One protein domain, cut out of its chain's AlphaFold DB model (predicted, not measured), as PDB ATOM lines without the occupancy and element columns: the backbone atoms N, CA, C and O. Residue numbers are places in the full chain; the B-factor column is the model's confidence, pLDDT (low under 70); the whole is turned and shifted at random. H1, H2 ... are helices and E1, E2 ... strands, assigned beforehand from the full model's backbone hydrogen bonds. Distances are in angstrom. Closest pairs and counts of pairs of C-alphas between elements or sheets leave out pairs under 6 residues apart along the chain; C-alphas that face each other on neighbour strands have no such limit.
ATOM      1  N   ILE A  30      23.218  17.254 -40.985       96.75
ATOM      2  CA  ILE A  30      21.942  17.336 -40.270       96.75
ATOM      3  C   ILE A  30      20.845  17.687 -41.263       96.75
ATOM      4  O   ILE A  30      20.958  18.664 -42.004       96.75
ATOM      5  N   THR A  31      19.786  16.885 -41.269       97.56
ATOM      6  CA  THR A  31      18.640  17.025 -42.177       97.56
ATOM      7  C   THR A  31      17.326  16.886 -41.426       97.56
ATOM      8  O   THR A  31      17.253  16.163 -40.431       97.56
ATOM      9  N   VAL A  32      16.292  17.566 -41.921       97.19
ATOM     10  CA  VAL A  32      14.939  17.549 -41.358       97.19
ATOM     11  C   VAL A  32      13.957  17.017 -42.395       97.19
ATOM     12  O   VAL A  32      13.930  17.461 -43.548       97.19
ATOM     13  N   TRP A  33      13.143  16.059 -41.967       96.38
ATOM     14  CA  TRP A  33      12.259  15.271 -42.811       96.38
ATOM     15  C   TRP A  33      10.828  15.342 -42.283       96.38
ATOM     16  O   TRP A  33      10.589  15.008 -41.127       96.38
ATOM     17  N   ASP A  34       9.880  15.752 -43.118       95.69
ATOM     18  CA  ASP A  34       8.447  15.759 -42.819       95.69
ATOM     19  C   ASP A  34       7.776  14.577 -43.533       95.69
ATOM     20  O   ASP A  34       7.590  14.590 -44.755       95.69
ATOM     21  N   THR A  35       7.440  13.527 -42.778       93.94
ATOM     22  CA  THR A  35       6.859  12.304 -43.351       93.94
ATOM     23  C   THR A  35       5.434  12.507 -43.858       93.94
ATOM     24  O   THR A  35       4.977  11.719 -44.685       93.94
ATOM     25  N   ASP A  36       4.761  13.600 -43.482       93.56
ATOM     26  CA  ASP A  36       3.419  13.929 -43.979       93.56
ATOM     27  C   ASP A  36       3.441  14.428 -45.435       93.56
ATOM     28  O   ASP A  36       2.396  14.558 -46.075       93.56
ATOM     29  N   LYS A  37       4.633  14.683 -45.994       95.06
ATOM     30  CA  LYS A  37       4.838  14.988 -47.420       95.06
ATOM     31  C   LYS A  37       4.987  13.743 -48.297       95.06
ATOM     32  O   LYS A  37       5.061  13.874 -49.522       95.06
ATOM     33  N   MET A  38       5.093  12.563 -47.692       92.94
ATOM     34  CA  MET A  38       5.248  11.294 -48.402       92.94
ATOM     35  C   MET A  38       3.895  10.708 -48.802       92.94
ATOM     36  O   MET A  38       2.841  11.100 -48.305       92.94
ATOM     37  N   ASP A  39       3.935   9.712 -49.685       90.62
ATOM     38  CA  ASP A  39       2.753   8.909 -49.978       90.62
ATOM     39  C   ASP A  39       2.389   8.054 -48.749       90.62
ATOM     40  O   ASP A  39       3.262   7.531 -48.049       90.62
ATOM     41  N   ALA A  40       1.090   7.898 -48.482       85.94
ATOM     42  CA  ALA A  40       0.606   7.193 -47.299       85.94
ATOM     43  C   ALA A  40       1.079   5.726 -47.250       85.94
ATOM     44  O   ALA A  40       1.028   5.007 -48.246       85.94
ATOM     45  N   GLY A  41       1.481   5.267 -46.061       81.56
ATOM     46  CA  GLY A  41       1.878   3.874 -45.820       81.56
ATOM     47  C   GLY A  41       3.304   3.516 -46.256       81.56
ATOM     48  O   GLY A  41       3.673   2.345 -46.191       81.56
ATOM     49  N   ILE A  42       4.107   4.497 -46.676       83.88
ATOM     50  CA  ILE A  42       5.512   4.305 -47.048       83.88
ATOM     51  C   ILE A  42       6.424   4.670 -45.871       83.88
ATOM     52  O   ILE A  42       6.236   5.693 -45.215       83.88
ATOM     53  N   SER A  43       7.429   3.835 -45.608       86.25
ATOM     54  CA  SER A  43       8.476   4.140 -44.627       86.25
ATOM     55  C   SER A  43       9.493   5.115 -45.204       86.25
ATOM     56  O   SER A  43       9.891   4.979 -46.361       86.25
ATOM     57  N   LEU A  44       9.959   6.053 -44.381       90.38
ATOM     58  CA  LEU A  44      11.053   6.941 -44.758       90.38
ATOM     59  C   LEU A  44      12.347   6.131 -44.861       90.38
ATOM     60  O   LEU A  44      12.738   5.440 -43.914       90.38
ATOM     61  N   THR A  45      13.023   6.253 -45.999       91.38
ATOM     62  CA  THR A  45      14.379   5.750 -46.179       91.38
ATOM     63  C   THR A  45      15.316   6.855 -46.634       91.38
ATOM     64  O   THR A  45      14.941   7.759 -47.376       91.38
ATOM     65  N   ILE A  46      16.561   6.796 -46.174       91.44
ATOM     66  CA  ILE A  46      17.592   7.748 -46.590       91.44
ATOM     67  C   ILE A  46      18.645   6.954 -47.351       91.44
ATOM     68  O   ILE A  46      19.474   6.299 -46.709       91.44
ATOM     69  N   PRO A  47      18.589   6.949 -48.698       90.31
ATOM     70  CA  PRO A  47      19.620   6.339 -49.520       90.31
ATOM     71  C   PRO A  47      20.924   7.126 -49.405       90.31
ATOM     72  O   PRO A  47      20.993   8.315 -49.727       90.31
ATOM     73  N   THR A  48      21.970   6.446 -48.963       89.31
ATOM     74  CA  THR A  48      23.312   6.984 -48.760       89.31
ATOM     75  C   THR A  48      24.311   6.304 -49.688       89.31
ATOM     76  O   THR A  48      24.097   5.196 -50.199       89.31
ATOM     77  N   SER A  49      25.423   6.984 -49.942       82.94
ATOM     78  CA  SER A  49      26.462   6.466 -50.815       82.94
ATOM     79  C   SER A  49      27.141   5.205 -50.256       82.94
ATOM     80  O   SER A  49      27.373   5.114 -49.049       82.94
ATOM     81  N   PRO A  50      27.476   4.226 -51.122       77.44
ATOM     82  CA  PRO A  50      28.229   3.034 -50.736       77.44
ATOM     83  C   PRO A  50      29.658   3.350 -50.291       77.44
ATOM     84  O   PRO A  50      30.204   4.419 -50.559       77.44
ATOM     85  N   GLY A  51      30.318   2.323 -49.750       76.19
ATOM     86  CA  GLY A  51      31.781   2.248 -49.734       76.19
ATOM     87  C   GLY A  51      32.477   2.937 -48.565       76.19
ATOM     88  O   GLY A  51      33.703   2.902 -48.505       76.19
ATOM     89  N   THR A  52      31.740   3.509 -47.614       84.31
ATOM     90  CA  THR A  52      32.333   4.121 -46.422       84.31
ATOM     91  C   THR A  52      31.627   3.716 -45.141       84.31
ATOM     92  O   THR A  52      30.480   3.271 -45.142       84.31
ATOM     93  N   SER A  53      32.345   3.850 -44.028       88.88
ATOM     94  CA  SER A  53      31.764   3.713 -42.701       88.88
ATOM     95  C   SER A  53      31.253   5.057 -42.199       88.88
ATOM     96  O   SER A  53      31.941   6.081 -42.254       88.88
ATOM     97  N   TYR A  54      30.040   5.044 -41.666       90.25
ATOM     98  CA  TYR A  54      29.434   6.199 -41.024       90.25
ATOM     99  C   TYR A  54      28.455   5.739 -39.950       90.25
ATOM    100  O   TYR A  54      27.961   4.608 -39.949       90.25
ATOM    101  N   GLN A  55      28.200   6.631 -39.009       90.25
ATOM    102  CA  GLN A  55      27.205   6.460 -37.967       90.25
ATOM    103  C   GLN A  55      26.041   7.387 -38.262       90.25
ATOM    104  O   GLN A  55      26.230   8.487 -38.787       90.25
ATOM    105  N   TYR A  56      24.847   6.940 -37.909       91.25
ATOM    106  CA  TYR A  56      23.656   7.752 -38.007       91.25
ATOM    107  C   TYR A  56      22.884   7.719 -36.697       91.25
ATOM    108  O   TYR A  56      22.891   6.736 -35.951       91.25
ATOM    109  N   TYR A  57      22.194   8.816 -36.449       90.00
ATOM    110  CA  TYR A  57      21.249   8.984 -35.365       90.00
ATOM    111  C   TYR A  57      20.035   9.716 -35.917       90.00
ATOM    112  O   TYR A  57      20.167  10.552 -36.811       90.00
ATOM    113  N   TRP A  58      18.856   9.387 -35.418       90.62
ATOM    114  CA  TRP A  58      17.651  10.117 -35.755       90.62
ATOM    115  C   TRP A  58      16.676  10.138 -34.593       90.62
ATOM    116  O   TRP A  58      16.601   9.204 -33.791       90.62
ATOM    117  N   GLU A  59      15.899  11.204 -34.547       88.88
ATOM    118  CA  GLU A  59      14.876  11.439 -33.540       88.88
ATOM    119  C   GLU A  59      13.643  12.061 -34.189       88.88
ATOM    120  O   GLU A  59      13.728  12.702 -35.242       88.88
ATOM    121  N   LYS A  60      12.483  11.855 -33.567       90.81
ATOM    122  CA  LYS A  60      11.279  12.600 -33.914       90.81
ATOM    123  C   LYS A  60      11.295  13.904 -33.121       90.81
ATOM    124  O   LYS A  60      11.501  13.875 -31.912       90.81
ATOM    125  N   VAL A  61      11.062  15.029 -33.789       89.94
ATOM    126  CA  VAL A  61      10.992  16.341 -33.134       89.94
ATOM    127  C   VAL A  61       9.834  16.343 -32.130       89.94
ATOM    128  O   VAL A  61       8.707  15.978 -32.481       89.94
ATOM    129  N   GLY A  62      10.115  16.735 -30.886       87.38
ATOM    130  CA  GLY A  62       9.191  16.673 -29.752       87.38
ATOM    131  C   GLY A  62       9.139  15.318 -29.033       87.38
ATOM    132  O   GLY A  62       8.302  15.143 -28.149       87.38
ATOM    133  N   ASP A  63       9.985  14.358 -29.416       84.88
ATOM    134  CA  ASP A  63      10.136  13.049 -28.766       84.88
ATOM    135  C   ASP A  63      11.619  12.621 -28.727       84.88
ATOM    136  O   ASP A  63      11.986  11.480 -29.021       84.88
ATOM    137  N   GLU A  64      12.502  13.561 -28.373       76.12
ATOM    138  CA  GLU A  64      13.966  13.391 -28.401       76.12
ATOM    139  C   GLU A  64      14.456  12.272 -27.452       76.12
ATOM    140  O   GLU A  64      15.533  11.697 -27.625       76.12
ATOM    141  N   GLY A  65      13.634  11.883 -26.468       65.75
ATOM    142  CA  GLY A  65      13.898  10.756 -25.566       65.75
ATOM    143  C   GLY A  65      13.852   9.371 -26.230       65.75
ATOM    144  O   GLY A  65      14.368   8.413 -25.652       65.75
ATOM    145  N   ASN A  66      13.288   9.260 -27.440       72.19
ATOM    146  CA  ASN A  66      13.076   8.004 -28.175       72.19
ATOM    147  C   ASN A  66      13.894   7.920 -29.469       72.19
ATOM    148  O   ASN A  66      13.440   7.437 -30.511       72.19
ATOM    149  N   ALA A  67      15.126   8.399 -29.405       78.06
ATOM    150  CA  ALA A  67      15.988   8.423 -30.563       78.06
ATOM    151  C   ALA A  67      16.652   7.074 -30.873       78.06
ATOM    152  O   ALA A  67      16.998   6.280 -29.991       78.06
ATOM    153  N   ASN A  68      16.891   6.845 -32.159       84.38
ATOM    154  CA  ASN A  68      17.481   5.625 -32.690       84.38
ATOM    155  C   ASN A  68      18.840   5.925 -33.313       84.38
ATOM    156  O   ASN A  68      19.107   7.019 -33.801       84.38
ATOM    157  N   SER A  69      19.718   4.931 -33.305       86.88
ATOM    158  CA  SER A  69      21.072   5.061 -33.833       86.88
ATOM    159  C   SER A  69      21.520   3.771 -34.490       86.88
ATOM    160  O   SER A  69      21.104   2.688 -34.078       86.88
ATOM    161  N   GLY A  70      22.431   3.882 -35.444       87.31
ATOM    162  CA  GLY A  70      23.106   2.740 -36.037       87.31
ATOM    163  C   GLY A  70      24.391   3.151 -36.736       87.31
ATOM    164  O   GLY A  70      24.849   4.292 -36.655       87.31
ATOM    165  N   SER A  71      24.995   2.192 -37.421       88.12
ATOM    166  CA  SER A  71      26.219   2.414 -38.176       88.12
ATOM    167  C   SER A  71      26.262   1.503 -39.382       88.12
ATOM    168  O   SER A  71      25.796   0.366 -39.303       88.12
ATOM    169  N   TYR A  72      26.889   1.973 -40.450       87.00
ATOM    170  CA  TYR A  72      27.235   1.144 -41.590       87.00
ATOM    171  C   TYR A  72      28.736   0.914 -41.636       87.00
ATOM    172  O   TYR A  72      29.536   1.796 -41.323       87.00
ATOM    173  N   GLN A  73      29.092  -0.300 -42.035       86.50
ATOM    174  CA  GLN A  73      30.438  -0.648 -42.460       86.50
ATOM    175  C   GLN A  73      30.523  -0.536 -43.987       86.50
ATOM    176  O   GLN A  73      29.480  -0.556 -44.650       86.50
ATOM    177  N   PRO A  74      31.733  -0.422 -44.562       83.62
ATOM    178  CA  PRO A  74      31.893  -0.336 -46.005       83.62
ATOM    179  C   PRO A  74      31.248  -1.540 -46.697       83.62
ATOM    180  O   PRO A  74      31.580  -2.689 -46.408       83.62
ATOM    181  N   ALA A  75      30.325  -1.266 -47.611       77.06
ATOM    182  CA  ALA A  75      29.615  -2.268 -48.393       77.06
ATOM    183  C   ALA A  75      29.479  -1.799 -49.847       77.06
ATOM    184  O   ALA A  75      29.530  -0.596 -50.133       77.06
ATOM    185  N   SER A  76      29.319  -2.753 -50.764       74.25
ATOM    186  CA  SER A  76      28.968  -2.474 -52.154       74.25
ATOM    187  C   SER A  76      27.469  -2.168 -52.276       74.25
ATOM    188  O   SER A  76      26.640  -2.831 -51.660       74.25
ATOM    189  N   GLY A  77      27.121  -1.180 -53.104       73.94
ATOM    190  CA  GLY A  77      25.727  -0.792 -53.359       73.94
ATOM    191  C   GLY A  77      25.135   0.209 -52.357       73.94
ATOM    192  O   GLY A  77      25.624   0.378 -51.244       73.94
ATOM    193  N   ILE A  78      24.089   0.917 -52.792       73.75
ATOM    194  CA  ILE A  78      23.425   1.971 -52.008       73.75
ATOM    195  C   ILE A  78      22.918   1.397 -50.683       73.75
ATOM    196  O   ILE A  78      22.309   0.328 -50.646       73.75
ATOM    197  N   LEU A  79      23.173   2.132 -49.604       78.44
ATOM    198  CA  LEU A  79      22.726   1.786 -48.263       78.44
ATOM    199  C   LEU A  79      21.481   2.605 -47.926       78.44
ATOM    200  O   LEU A  79      21.352   3.746 -48.355       78.44
ATOM    201  N   PHE A  80      20.560   2.022 -47.164       79.81
ATOM    202  CA  PHE A  80      19.298   2.668 -46.810       79.81
ATOM    203  C   PHE A  80      19.149   2.684 -45.299       79.81
ATOM    204  O   PHE A  80      19.037   1.619 -44.689       79.81
ATOM    205  N   ILE A  81      19.097   3.872 -44.699       80.44
ATOM    206  CA  ILE A  81      18.639   4.015 -43.312       80.44
ATOM    207  C   ILE A  81      17.126   3.761 -43.323       80.44
ATOM    208  O   ILE A  81      16.378   4.612 -43.789       80.44
ATOM    209  N   THR A  82      16.682   2.582 -42.869       73.38
ATOM    210  CA  THR A  82      15.296   2.079 -43.036       73.38
ATOM    211  C   THR A  82      14.456   2.032 -41.755       73.38
ATOM    212  O   THR A  82      13.304   1.612 -41.791       73.38
ATOM    213  N   ALA A  83      14.998   2.444 -40.606       59.62
ATOM    214  CA  ALA A  83      14.343   2.244 -39.306       59.62
ATOM    215  C   ALA A  83      13.202   3.236 -38.985       59.62
ATOM    216  O   ALA A  83      12.586   3.131 -37.925       59.62
ATOM    217  N   ILE A  84      12.910   4.194 -39.869       64.56
ATOM    218  CA  ILE A  84      11.868   5.202 -39.651       64.56
ATOM    219  C   ILE A  84      10.553   4.665 -40.232       64.56
ATOM    220  O   ILE A  84      10.089   5.094 -41.288       64.56
ATOM    221  N   THR A  85       9.949   3.676 -39.561       61.19
ATOM    222  CA  THR A  85       8.562   3.280 -39.851       61.19
ATOM    223  C   THR A  85       7.690   4.487 -39.521       61.19
ATOM    224  O   THR A  85       7.463   4.790 -38.347       61.19
ATOM    225  N   ALA A  86       7.308   5.241 -40.552       58.19
ATOM    226  CA  ALA A  86       6.806   6.599 -40.419       58.19
ATOM    227  C   ALA A  86       5.467   6.617 -39.674       58.19
ATOM    228  O   ALA A  86       4.391   6.457 -40.246       58.19
ATOM    229  N   LYS A  87       5.534   6.868 -38.366       73.81
ATOM    230  CA  LYS A  87       4.475   7.642 -37.730       73.81
ATOM    231  C   LYS A  87       4.550   9.038 -38.351       73.81
ATOM    232  O   LYS A  87       5.642   9.563 -38.551       73.81
ATOM    233  N   SER A  88       3.395   9.615 -38.647       86.25
ATOM    234  CA  SER A  88       3.284  11.003 -39.102       86.25
ATOM    235  C   SER A  88       4.096  11.945 -38.199       86.25
ATOM    236  O   SER A  88       4.080  11.810 -36.961       86.25
ATOM    237  N   GLY A  89       4.844  12.858 -38.819       91.31
ATOM    238  CA  GLY A  89       5.539  13.951 -38.151       91.31
ATOM    239  C   GLY A  89       6.936  14.260 -38.687       91.31
ATOM    240  O   GLY A  89       7.377  13.764 -39.722       91.31
ATOM    241  N   ILE A  90       7.635  15.103 -37.928       93.62
ATOM    242  CA  ILE A  90       8.928  15.670 -38.309       93.62
ATOM    243  C   ILE A  90      10.061  14.891 -37.639       93.62
ATOM    244  O   ILE A  90      10.036  14.650 -36.432       93.62
ATOM    245  N   TYR A  91      11.071  14.537 -38.422       93.19
ATOM    246  CA  TYR A  91      12.243  13.785 -37.998       93.19
ATOM    247  C   TYR A  91      13.516  14.555 -38.299       93.19
ATOM    248  O   TYR A  91      13.658  15.156 -39.363       93.19
ATOM    249  N   LYS A  92      14.472  14.477 -37.380       93.56
ATOM    250  CA  LYS A  92      15.805  15.038 -37.546       93.56
ATOM    251  C   LYS A  92      16.819  13.915 -37.621       93.56
ATOM    252  O   LYS A  92      16.788  12.989 -36.813       93.56
ATOM    253  N   VAL A  93      17.685  13.973 -38.625       94.06
ATOM    254  CA  VAL A  93      18.644  12.912 -38.938       94.06
ATOM    255  C   VAL A  93      20.040  13.495 -38.971       94.06
ATOM    256  O   VAL A  93      20.290  14.515 -39.611       94.06
ATOM    257  N   TYR A  94      20.946  12.797 -38.304       93.94
ATOM    258  CA  TYR A  94      22.320  13.186 -38.064       93.94
ATOM    259  C   TYR A  94      23.227  12.089 -38.603       93.94
ATOM    260  O   TYR A  94      23.087  10.929 -38.212       93.94
ATOM    261  N   ILE A  95      24.165  12.434 -39.481       93.31
ATOM    262  CA  ILE A  95      25.113  11.479 -40.064       93.31
ATOM    263  C   ILE A  95      26.542  11.981 -39.846       93.31
ATOM    264  O   ILE A  95      26.849  13.138 -40.128       93.31
ATOM    265  N   LYS A  96      27.418  11.112 -39.327       90.88
ATOM    266  CA  LYS A  96      28.827  11.411 -39.009       90.88
ATOM    267  C   LYS A  96      29.759  10.307 -39.496       90.88
ATOM    268  O   LYS A  96      29.358   9.155 -39.644       90.88
ATOM    269  N   GLY A  97      31.036  10.642 -39.651       89.31
ATOM    270  CA  GLY A  97      32.076   9.722 -40.111       89.31
ATOM    271  C   GLY A  97      32.431   9.984 -41.568       89.31
ATOM    272  O   GLY A  97      32.305  11.109 -42.043       89.31
ATOM    273  N   ASN A  98      32.848   8.950 -42.295       88.38
ATOM    274  CA  ASN A  98      33.290   9.079 -43.684       88.38
ATOM    275  C   ASN A  98      32.101   9.106 -44.656       88.38
ATOM    276  O   ASN A  98      32.139   8.480 -45.707       88.38
ATOM    277  N   PHE A  99      31.010   9.778 -44.295       90.62
ATOM    278  CA  PHE A  99      29.822   9.885 -45.131       90.62
ATOM    279  C   PHE A  99      30.122  10.709 -46.391       90.62
ATOM    280  O   PHE A  99      30.693  11.789 -46.301       90.62
ATOM    281  N   THR A 100      29.758  10.192 -47.562       91.75
ATOM    282  CA  THR A 100      30.200  10.735 -48.859       91.75
ATOM    283  C   THR A 100      29.079  11.283 -49.731       91.75
ATOM    284  O   THR A 100      29.372  12.012 -50.682       91.75
ATOM    285  N   GLY A 101      27.822  10.970 -49.404       91.94
ATOM    286  CA  GLY A 101      26.663  11.551 -50.062       91.94
ATOM    287  C   GLY A 101      25.339  10.832 -49.809       91.94
ATOM    288  O   GLY A 101      25.284   9.727 -49.268       91.94
ATOM    289  N   ILE A 102      24.253  11.493 -50.210       92.94
ATOM    290  CA  ILE A 102      22.907  10.915 -50.332       92.94
ATOM    291  C   ILE A 102      22.546  10.725 -51.811       92.94
ATOM    292  O   ILE A 102      23.062  11.438 -52.673       92.94
ATOM    293  N   PHE A 103      21.630   9.797 -52.096       89.88
ATOM    294  CA  PHE A 103      21.178   9.443 -53.445       89.88
ATOM    295  C   PHE A 103      19.649   9.351 -53.538       89.88
ATOM    296  O   PHE A 103      19.082   8.274 -53.722       89.88
ATOM    297  N   MET A 104      18.960  10.490 -53.433       91.62
ATOM    298  CA  MET A 104      17.488  10.540 -53.441       91.62
ATOM    299  C   MET A 104      16.854  10.049 -54.746       91.62
ATOM    300  O   MET A 104      15.713   9.595 -54.747       91.62
ATOM    301  N   SER A 105      17.610  10.019 -55.849       87.00
ATOM    302  CA  SER A 105      17.175   9.384 -57.101       87.00
ATOM    303  C   SER A 105      16.745   7.917 -56.947       87.00
ATOM    304  O   SER A 105      16.025   7.410 -57.806       87.00
ATOM    305  N   SER A 106      17.195   7.230 -55.892       86.38
ATOM    306  CA  SER A 106      16.862   5.829 -55.607       86.38
ATOM    307  C   SER A 106      15.617   5.644 -54.737       86.38
ATOM    308  O   SER A 106      15.101   4.532 -54.680       86.38
ATOM    309  N   ASP A 107      15.120   6.707 -54.099       90.50
ATOM    310  CA  ASP A 107      13.849   6.707 -53.370       90.50
ATOM    311  C   ASP A 107      13.127   8.062 -53.535       90.50
ATOM    312  O   ASP A 107      13.192   8.937 -52.664       90.50
ATOM    313  N   PRO A 108      12.413   8.254 -54.662       91.38
ATOM    314  CA  PRO A 108      11.705   9.501 -54.945       91.38
ATOM    315  C   PRO A 108      10.590   9.834 -53.946       91.38
ATOM    316  O   PRO A 108      10.172  10.988 -53.873       91.38
ATOM    317  N   ASN A 109      10.077   8.850 -53.200       92.62
ATOM    318  CA  ASN A 109       9.023   9.089 -52.219       92.62
ATOM    319  C   ASN A 109       9.591   9.665 -50.931       92.62
ATOM    320  O   ASN A 109       9.078  10.673 -50.448       92.62
ATOM    321  N   SER A 110      10.692   9.103 -50.436       94.06
ATOM    322  CA  SER A 110      11.426   9.687 -49.314       94.06
ATOM    323  C   SER A 110      12.009  11.058 -49.654       94.06
ATOM    324  O   SER A 110      12.026  11.942 -48.801       94.06
ATOM    325  N   ALA A 111      12.392  11.293 -50.915       96.38
ATOM    326  CA  ALA A 111      12.865  12.601 -51.371       96.38
ATOM    327  C   ALA A 111      11.868  13.735 -51.063       96.38
ATOM    328  O   ALA A 111      12.288  14.820 -50.660       96.38
ATOM    329  N   LYS A 112      10.553  13.479 -51.183       96.06
ATOM    330  CA  LYS A 112       9.485  14.455 -50.885       96.06
ATOM    331  C   LYS A 112       9.502  14.924 -49.428       96.06
ATOM    332  O   LYS A 112       9.056  16.040 -49.173       96.06
ATOM    333  N   ALA A 113       9.983  14.096 -48.500       96.50
ATOM    334  CA  ALA A 113      10.008  14.410 -47.075       96.50
ATOM    335  C   ALA A 113      11.137  15.360 -46.684       96.50
ATOM    336  O   ALA A 113      11.007  16.044 -45.675       96.50
ATOM    337  N   LEU A 114      12.236  15.434 -47.442       97.81
ATOM    338  CA  LEU A 114      13.335  16.332 -47.094       97.81
ATOM    339  C   LEU A 114      12.891  17.792 -47.244       97.81
ATOM    340  O   LEU A 114      12.609  18.251 -48.353       97.81
ATOM    341  N   THR A 115      12.866  18.521 -46.130       98.50
ATOM    342  CA  THR A 115      12.433  19.928 -46.084       98.50
ATOM    343  C   THR A 115      13.586  20.886 -45.813       98.50
ATOM    344  O   THR A 115      13.588  22.019 -46.306       98.50
ATOM    345  N   GLU A 116      14.607  20.419 -45.092       98.62
ATOM    346  CA  GLU A 116      15.748  21.235 -44.696       98.62
ATOM    347  C   GLU A 116      17.043  20.417 -44.597       98.62
ATOM    348  O   GLU A 116      17.070  19.298 -44.079       98.62
TER     349      GLU A 116
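Overview. This is residues 30 to 116 of the 215 residues of the protein "BspA family leucine-rich repeat surface protein" of Pedobacter sp. BS3 (UniProt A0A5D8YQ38). This is a small sandwich: a strongly twisted sheet of five strands, E4, E3, E6, E1 and E7, is faced by a two-stranded sheet, E2 and E5, and the short helix H1 sits near E2. The chain passes from one sheet to the other four times, at the links E1 to E2, E2 to E3, E4 to E5 and E5 to E6. The printed part has 87 residues, with the named elements in the order E1, E2, E3, E4, E5, E6, H1, E7; both sheets are antiparallel. The class is mostly strand, though under half of the residues are in named elements. The whole is compact, with a radius of gyration of the C-alphas of 12.3 A and spans of 32 by 29 by 20 A.

Arrangement. Start at E1, residues 30 to 34, an inner strand of the large sheet. Beside it look for E6, residues 90 to 97, antiparallel at 154 degrees, with N 33 and O 91 2.8 A apart, within hydrogen-bond range. E1's other neighbour is the edge strand E7, residues 114 to 116, antiparallel at 125 degrees, with N 32 and O 116 at 2.9 A. Beyond E6 you find E3, residues 54 to 60, antiparallel at 164 degrees, with N 55 and O 96 at 2.8 A. E3 forms a hairpin with the edge strand E4, residues 68 to 72, where N 56 and O 70 are 2.9 A apart. In the other sheet, E2, residues 44 to 48, is antiparallel to E5, residues 79 to 84, at 156 degrees, with N 48 and O 79 at 2.8 A. The facing parts of this sandwich, two sheets face to face, are 8.9 A apart centre to centre, and their strands stand at 21 degrees. H1, residues 108 to 111, is not on the large sheet; its closest C-alpha to E2 is that of Ser 110, 5.3 A from that of Leu 44. H1 is too short for an O i to N i+4 pair, and its one O i to N i+3 pair is not within range. E6, H1 and E7 make a split strand-helix-strand unit, two strands of one sheet that follow each other among the strands, with a helix between them in the chain and E1 between them in the sheet, and its crossover is right-handed.

Along the chain. Find C-alpha 30 at (21.942, 17.336, -40.270), where E1 begins its 13.8 A. E2 spans 12.9 A, E3 20.5 A, E4 13.9 A and E5 14.3 A. E6 runs 24.0 A from C-alpha 90 at (8.928, 15.670, -38.309). H1 spans 4.9 A, and E7, 6.0 A, ends with C-alpha 116 at (15.748, 21.235, -44.696).

Size, cuts and confidence. The two C-alphas farthest apart, those of Gly 62 and Ser 76, are 35.5 A apart. The printed part has no cut, and no link is long. Look for low confidence at residue 65 and residues 83 to 86, where pLDDT is under 70.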